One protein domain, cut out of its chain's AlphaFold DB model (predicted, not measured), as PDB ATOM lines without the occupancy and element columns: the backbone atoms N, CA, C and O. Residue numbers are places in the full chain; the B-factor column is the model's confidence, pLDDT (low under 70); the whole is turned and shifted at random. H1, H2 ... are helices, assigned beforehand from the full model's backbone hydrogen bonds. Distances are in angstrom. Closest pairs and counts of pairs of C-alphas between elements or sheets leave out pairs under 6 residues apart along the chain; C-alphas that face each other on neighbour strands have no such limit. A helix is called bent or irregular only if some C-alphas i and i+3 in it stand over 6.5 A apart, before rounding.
ATOM      1  N   TRP A  17     334.550 366.100 433.552       89.31
ATOM      2  CA  TRP A  17     335.778 365.382 433.874       89.31
ATOM      3  C   TRP A  17     335.812 364.030 433.148       89.31
ATOM      4  O   TRP A  17     336.708 363.804 432.336       89.31
ATOM      5  N   LEU A  18     334.794 363.183 433.318       89.38
ATOM      6  CA  LEU A  18     334.725 361.868 432.670       89.38
ATOM      7  C   LEU A  18     334.772 361.961 431.136       89.38
ATOM      8  O   LEU A  18     335.462 361.176 430.486       89.38
ATOM      9  N   TRP A  19     334.084 362.944 430.551       91.00
ATOM     10  CA  TRP A  19     334.115 363.204 429.112       91.00
ATOM     11  C   TRP A  19     335.538 363.483 428.613       91.00
ATOM     12  O   TRP A  19     335.987 362.897 427.625       91.00
ATOM     13  N   MET A  20     336.281 364.329 429.329       90.50
ATOM     14  CA  MET A  20     337.677 364.629 429.011       90.50
ATOM     15  C   MET A  20     338.585 363.402 429.182       90.50
ATOM     16  O   MET A  20     339.487 363.199 428.365       90.50
ATOM     17  N   ALA A  21     338.316 362.541 430.169       89.00
ATOM     18  CA  ALA A  21     339.036 361.279 430.337       89.00
ATOM     19  C   ALA A  21     338.844 360.363 429.115       89.00
ATOM     20  O   ALA A  21     339.828 359.912 428.525       89.00
ATOM     21  N   ILE A  22     337.600 360.168 428.662       89.12
ATOM     22  CA  ILE A  22     337.282 359.397 427.445       89.12
ATOM     23  C   ILE A  22     337.962 360.017 426.215       89.12
ATOM     24  O   ILE A  22     338.548 359.305 425.396       89.12
ATOM     25  N   GLY A  23     337.939 361.347 426.103       89.81
ATOM     26  CA  GLY A  23     338.629 362.081 425.043       89.81
ATOM     27  C   GLY A  23     340.135 361.806 425.011       89.81
ATOM     28  O   GLY A  23     340.687 361.550 423.940       89.81
ATOM     29  N   SER A  24     340.790 361.787 426.176       89.38
ATOM     30  CA  SER A  24     342.228 361.503 426.289       89.38
ATOM     31  C   SER A  24     342.581 360.072 425.863       89.38
ATOM     32  O   SER A  24     343.562 359.872 425.145       89.38
ATOM     33  N   ILE A  25     341.738 359.092 426.208       87.56
ATOM     34  CA  ILE A  25     341.904 357.691 425.797       87.56
ATOM     35  C   ILE A  25     341.752 357.571 424.277       87.56
ATOM     36  O   ILE A  25     342.606 356.986 423.612       87.56
ATOM     37  N   ASN A  26     340.711 358.182 423.704       86.56
ATOM     38  CA  ASN A  26     340.491 358.196 422.255       86.56
ATOM     39  C   ASN A  26     341.650 358.851 421.498       86.56
ATOM     40  O   ASN A  26     342.067 358.348 420.452       86.56
ATOM     41  N   LEU A  27     342.188 359.954 422.023       88.81
ATOM     42  CA  LEU A  27     343.364 360.608 421.458       88.81
ATOM     43  C   LEU A  27     344.580 359.676 421.494       88.81
ATOM     44  O   LEU A  27     345.261 359.531 420.481       88.81
ATOM     45  N   GLY A  28     344.816 359.010 422.625       87.12
ATOM     46  CA  GLY A  28     345.913 358.060 422.781       87.12
ATOM     47  C   GLY A  28     345.815 356.868 421.829       87.12
ATOM     48  O   GLY A  28     346.802 356.510 421.186       87.12
ATOM     49  N   MET A  29     344.620 356.291 421.667       82.81
ATOM     50  CA  MET A  29     344.380 355.204 420.710       82.81
ATOM     51  C   MET A  29     344.644 355.644 419.268       82.81
ATOM     52  O   MET A  29     345.334 354.945 418.526       82.81
ATOM     53  N   LYS A  30     344.150 356.826 418.874       84.88
ATOM     54  CA  LYS A  30     344.416 357.389 417.541       84.88
ATOM     55  C   LYS A  30     345.903 357.624 417.327       84.88
ATOM     56  O   LYS A  30     346.441 357.228 416.300       84.88
ATOM     57  N   TRP A  31     346.577 358.215 418.306       86.12
ATOM     58  CA  TRP A  31     347.999 358.513 418.203       86.12
ATOM     59  C   TRP A  31     348.855 357.246 418.108       86.12
ATOM     60  O   TRP A  31     349.796 357.186 417.313       86.12
ATOM     61  N   HIS A  32     348.515 356.212 418.881       82.94
ATOM     62  CA  HIS A  32     349.182 354.919 418.782       82.94
ATOM     63  C   HIS A  32     348.966 354.279 417.404       82.94
ATOM     64  O   HIS A  32     349.932 353.833 416.790       82.94
ATOM     65  N   SER A  33     347.730 354.314 416.896       79.94
ATOM     66  CA  SER A  33     347.363 353.754 415.591       79.94
ATOM     67  C   SER A  33     348.098 354.426 414.426       79.94
ATOM     68  O   SER A  33     348.719 353.744 413.616       79.94
ATOM     69  N   VAL A  34     348.116 355.763 414.385       83.69
ATOM     70  CA  VAL A  34     348.782 356.528 413.312       83.69
ATOM     71  C   VAL A  34     350.286 356.293 413.289       83.69
ATOM     72  O   VAL A  34     350.938 356.315 412.249       83.69
ATOM     73  N   GLY A  35     350.858 356.097 414.467       78.19
ATOM     74  CA  GLY A  35     352.289 355.992 414.618       78.19
ATOM     75  C   GLY A  35     352.857 354.584 414.422       78.19
ATOM     76  O   GLY A  35     354.063 354.421 414.617       78.19
ATOM     77  N   SER A  36     352.021 353.598 414.091       79.25
ATOM     78  CA  SER A  36     352.427 352.220 413.818       79.25
ATOM     79  C   SER A  36     352.322 351.941 412.321       79.25
ATOM     80  O   SER A  36     351.243 352.032 411.742       79.25
ATOM     81  N   VAL A  37     353.435 351.541 411.710       84.38
ATOM     82  CA  VAL A  37     353.452 351.013 410.341       84.38
ATOM     83  C   VAL A  37     353.571 349.499 410.427       84.38
ATOM     84  O   VAL A  37     354.391 348.981 411.184       84.38
ATOM     85  N   SER A  91     356.174 348.070 420.909       66.31
ATOM     86  CA  SER A  91     356.792 348.607 422.119       66.31
ATOM     87  C   SER A  91     355.697 349.079 423.075       66.31
ATOM     88  O   SER A  91     354.594 349.402 422.625       66.31
ATOM     89  N   PHE A  92     355.996 349.170 424.380       73.81
ATOM     90  CA  PHE A  92     355.041 349.685 425.372       73.81
ATOM     91  C   PHE A  92     354.257 350.878 424.791       73.81
ATOM     92  O   PHE A  92     354.902 351.816 424.302       73.81
ATOM     93  N   PRO A  93     352.907 350.849 424.773       77.69
ATOM     94  CA  PRO A  93     352.083 351.763 423.983       77.69
ATOM     95  C   PRO A  93     352.016 353.151 424.632       77.69
ATOM     96  O   PRO A  93     350.950 353.673 424.939       77.69
ATOM     97  N   TYR A  94     353.166 353.789 424.834       82.81
ATOM     98  CA  TYR A  94     353.313 355.053 425.548       82.81
ATOM     99  C   TYR A  94     352.446 356.154 424.932       82.81
ATOM    100  O   TYR A  94     351.886 356.966 425.655       82.81
ATOM    101  N   ARG A  95     352.249 356.142 423.606       82.75
ATOM    102  CA  ARG A  95     351.364 357.082 422.892       82.75
ATOM    103  C   ARG A  95     349.900 356.973 423.324       82.75
ATOM    104  O   ARG A  95     349.185 357.966 423.268       82.75
ATOM    105  N   MET A  96     349.474 355.799 423.792       82.19
ATOM    106  CA  MET A  96     348.155 355.595 424.388       82.19
ATOM    107  C   MET A  96     348.090 356.136 425.821       82.19
ATOM    108  O   MET A  96     347.076 356.701 426.221       82.19
ATOM    109  N   VAL A  97     349.178 355.992 426.582       85.31
ATOM    110  CA  VAL A  97     349.215 356.270 428.026       85.31
ATOM    111  C   VAL A  97     349.543 357.736 428.341       85.31
ATOM    112  O   VAL A  97     349.001 358.300 429.287       85.31
ATOM    113  N   VAL A  98     350.392 358.389 427.544       89.44
ATOM    114  CA  VAL A  98     350.858 359.769 427.770       89.44
ATOM    115  C   VAL A  98     349.704 360.777 427.867       89.44
ATOM    116  O   VAL A  98     349.687 361.533 428.839       89.44
ATOM    117  N   PRO A  99     348.713 360.801 426.951       87.69
ATOM    118  CA  PRO A  99     347.589 361.732 427.064       87.69
ATOM    119  C   PRO A  99     346.793 361.549 428.359       87.69
ATOM    120  O   PRO A  99     346.373 362.531 428.969       87.69
ATOM    121  N   PHE A 100     346.630 360.300 428.802       86.44
ATOM    122  CA  PHE A 100     345.930 359.982 430.042       86.44
ATOM    123  C   PHE A 100     346.721 360.431 431.276       86.44
ATOM    124  O   PHE A 100     346.152 361.041 432.178       86.44
ATOM    125  N   ILE A 101     348.040 360.207 431.298       88.56
ATOM    126  CA  ILE A 101     348.916 360.694 432.377       88.56
ATOM    127  C   ILE A 101     348.858 362.220 432.466       88.56
ATOM    128  O   ILE A 101     348.691 362.759 433.556       88.56
ATOM    129  N   LEU A 102     348.960 362.927 431.337       90.06
ATOM    130  CA  LEU A 102     348.890 364.391 431.308       90.06
ATOM    131  C   LEU A 102     347.538 364.904 431.816       90.06
ATOM    132  O   LEU A 102     347.493 365.846 432.605       90.06
ATOM    133  N   TYR A 103     346.447 364.257 431.410       89.38
ATOM    134  CA  TYR A 103     345.109 364.559 431.908       89.38
ATOM    135  C   TYR A 103     344.984 364.324 433.425       89.38
ATOM    136  O   TYR A 103     344.425 365.159 434.144       89.38
ATOM    137  N   PHE A 104     345.543 363.224 433.932       88.62
ATOM    138  CA  PHE A 104     345.524 362.902 435.355       88.62
ATOM    139  C   PHE A 104     346.353 363.898 436.176       88.62
ATOM    140  O   PHE A 104     345.862 364.438 437.167       88.62
ATOM    141  N   LEU A 105     347.569 364.225 435.730       90.62
ATOM    142  CA  LEU A 105     348.420 365.239 436.361       90.62
ATOM    143  C   LEU A 105     347.754 366.621 436.358       90.62
ATOM    144  O   LEU A 105     347.730 367.294 437.388       90.62
ATOM    145  N   GLY A 106     347.152 367.022 435.235       88.19
ATOM    146  CA  GLY A 106     346.388 368.265 435.143       88.19
ATOM    147  C   GLY A 106     345.202 368.294 436.111       88.19
ATOM    148  O   GLY A 106     344.967 369.308 436.770       88.19
ATOM    149  N   SER A 107     344.504 367.165 436.267       87.38
ATOM    150  CA  SER A 107     343.406 367.021 437.230       87.38
ATOM    151  C   SER A 107     343.890 367.175 438.675       87.38
ATOM    152  O   SER A 107     343.263 367.891 439.453       87.38
ATOM    153  N   LEU A 108     345.028 366.567 439.031       87.62
ATOM    154  CA  LEU A 108     345.622 366.698 440.367       87.62
ATOM    155  C   LEU A 108     346.012 368.146 440.683       87.62
ATOM    156  O   LEU A 108     345.716 368.642 441.772       87.62
ATOM    157  N   ILE A 109     346.627 368.841 439.723       88.00
ATOM    158  CA  ILE A 109     346.984 370.259 439.860       88.00
ATOM    159  C   ILE A 109     345.720 371.102 440.062       88.00
ATOM    160  O   ILE A 109     345.669 371.922 440.980       88.00
ATOM    161  N   ALA A 110     344.676 370.873 439.260       83.88
ATOM    162  CA  ALA A 110     343.406 371.575 439.408       83.88
ATOM    163  C   ALA A 110     342.801 371.354 440.805       83.88
ATOM    164  O   ALA A 110     342.455 372.324 441.479       83.88
ATOM    165  N   CYS A 111     342.748 370.108 441.287       83.06
ATOM    166  CA  CYS A 111     342.282 369.796 442.640       83.06
ATOM    167  C   CYS A 111     343.098 370.514 443.725       83.06
ATOM    168  O   CYS A 111     342.516 371.025 444.682       83.06
ATOM    169  N   HIS A 112     344.422 370.596 443.570       80.62
ATOM    170  CA  HIS A 112     345.291 371.290 444.520       80.62
ATOM    171  C   HIS A 112     344.975 372.792 444.604       80.62
ATOM    172  O   HIS A 112     344.777 373.324 445.699       80.62
ATOM    173  N   PHE A 113     344.836 373.468 443.459       80.00
ATOM    174  CA  PHE A 113     344.469 374.886 443.421       80.00
ATOM    175  C   PHE A 113     343.054 375.142 443.955       80.00
ATOM    176  O   PHE A 113     342.861 376.072 444.740       80.00
ATOM    177  N   PHE A 114     342.071 374.307 443.602       74.81
ATOM    178  CA  PHE A 114     340.713 374.424 444.143       74.81
ATOM    179  C   PHE A 114     340.673 374.209 445.663       74.81
ATOM    180  O   PHE A 114     339.969 374.941 446.363       74.81
ATOM    181  N   GLY A 115     341.456 373.262 446.190       71.06
ATOM    182  CA  GLY A 115     341.595 373.034 447.630       71.06
ATOM    183  C   GLY A 115     342.178 374.244 448.367       71.06
ATOM    184  O   GLY A 115     341.608 374.692 449.363       71.06
ATOM    185  N   LEU A 116     343.256 374.829 447.835       64.31
ATOM    186  CA  LEU A 116     343.893 376.028 448.393       64.31
ATOM    187  C   LEU A 116     342.974 377.260 448.362       64.31
ATOM    188  O   LEU A 116     342.911 378.008 449.339       64.31
ATOM    189  N   ILE A 117     342.234 377.468 447.269       62.78
ATOM    190  CA  ILE A 117     341.280 378.583 447.143       62.78
ATOM    191  C   ILE A 117     340.139 378.441 448.161       62.78
ATOM    192  O   ILE A 117     339.794 379.419 448.829       62.78
ATOM    193  N   ASN A 118     339.597 377.231 448.338       60.12
ATOM    194  CA  ASN A 118     338.539 376.977 449.320       60.12
ATOM    195  C   ASN A 118     339.009 377.203 450.764       60.12
ATOM    196  O   ASN A 118     338.275 377.795 451.556       60.12
ATOM    197  N   MET A 119     340.231 376.782 451.110       60.19
ATOM    198  CA  MET A 119     340.807 377.045 452.436       60.19
ATOM    199  C   MET A 119     340.954 378.550 452.699       60.19
ATOM    200  O   MET A 119     340.543 379.040 453.749       60.19
ATOM    201  N   ARG A 120     341.444 379.307 451.710       58.09
ATOM    202  CA  ARG A 120     341.659 380.760 451.826       58.09
ATOM    203  C   ARG A 120     340.358 381.563 451.943       58.09
ATOM    204  O   ARG A 120     340.336 382.605 452.595       58.09
ATOM    205  N   LEU A 121     339.281 381.103 451.302       57.59
ATOM    206  CA  LEU A 121     337.942 381.692 451.429       57.59
ATOM    207  C   LEU A 121     337.342 381.437 452.816       57.59
ATOM    208  O   LEU A 121     336.761 382.354 453.396       57.59
ATOM    209  N   ARG A 122     337.534 380.228 453.362       57.34
ATOM    210  CA  ARG A 122     337.042 379.839 454.692       57.34
ATOM    211  C   ARG A 122     337.659 380.680 455.811       57.34
ATOM    212  O   ARG A 122     336.932 381.139 456.685       57.34
ATOM    213  N   ASP A 123     338.963 380.952 455.743       58.25
ATOM    214  CA  ASP A 123     339.646 381.802 456.730       58.25
ATOM    215  C   ASP A 123     339.105 383.238 456.742       58.25
ATOM    216  O   ASP A 123     338.909 383.815 457.812       58.25
ATOM    217  N   LYS A 124     338.788 383.802 455.568       57.19
ATOM    218  CA  LYS A 124     338.215 385.155 455.452       57.19
ATOM    219  C   LYS A 124     336.792 385.281 455.990       57.19
ATOM    220  O   LYS A 124     336.375 386.398 456.256       57.19
ATOM    221  N   THR A 125     336.046 384.183 456.108       54.47
ATOM    222  CA  THR A 125     334.667 384.206 456.632       54.47
ATOM    223  C   THR A 125     334.592 383.942 458.138       54.47
ATOM    224  O   THR A 125     333.511 384.050 458.707       54.47
ATOM    225  N   SER A 126     335.709 383.571 458.781       53.72
ATOM    226  CA  SER A 126     335.777 383.278 460.225       53.72
ATOM    227  C   SER A 126     336.297 384.437 461.091       53.72
ATOM    228  O   SER A 126     336.390 384.289 462.308       53.72
ATOM    229  N   ARG A 127     336.633 385.577 460.473       45.50
ATOM    230  CA  ARG A 127     336.929 386.859 461.134       45.50
ATOM    231  C   ARG A 127     335.803 387.839 460.860       45.50
ATOM    232  O   ARG A 127     335.542 388.659 461.762       45.50
TER     233      ARG A 127
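Overview. This is residues 17 to 37 and 91 to 127 of the 127 residues of an uncharacterized protein of Aeromonas caviae (UniProt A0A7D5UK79). A helix, H1, packs side by side on the first part of a much longer helix, H2, and residues 108 to 127 stick out free beyond the contact. The printed part has 58 residues with two named helices, H1 then H2, and no named strand; its class is all helix. It is extended, a rod of 64 by 20 by 10 A, with a radius of gyration of the C-alphas of 17.5 A.

Arrangement. H1, residues 17 to 34, touches H2, residues 94 to 125, which meets it with residues 94 to 103 alone. Their closest C-alphas, those of Gly 28 and Met 96, are 3.7 A apart. They run opposite ways at a shallow tilt of 22 degrees. In H1 every O i to N i+4 pair is within hydrogen-bond range; in H2, 25 of 28 are.

Along the chain. H1 measures 25.9 A from C-alpha 17 at (335.778, 365.382, 433.874) to C-alpha 34. H2 measures 46.5 A and ends with C-alpha 125 at (334.667, 384.206, 456.632). H2 is irregular, but only just: C-alphas 96 and 99 are 6.7 A apart.

Size, cuts and confidence. The two farthest C-alphas, those of Val 37 and Arg 127, are 64.3 A apart. Residues 38 to 90 are not printed, and C-alphas 37 and 91 are 12.5 A apart across this cut. The pLDDT is under 70 at residue 91 and residues 116 to 127.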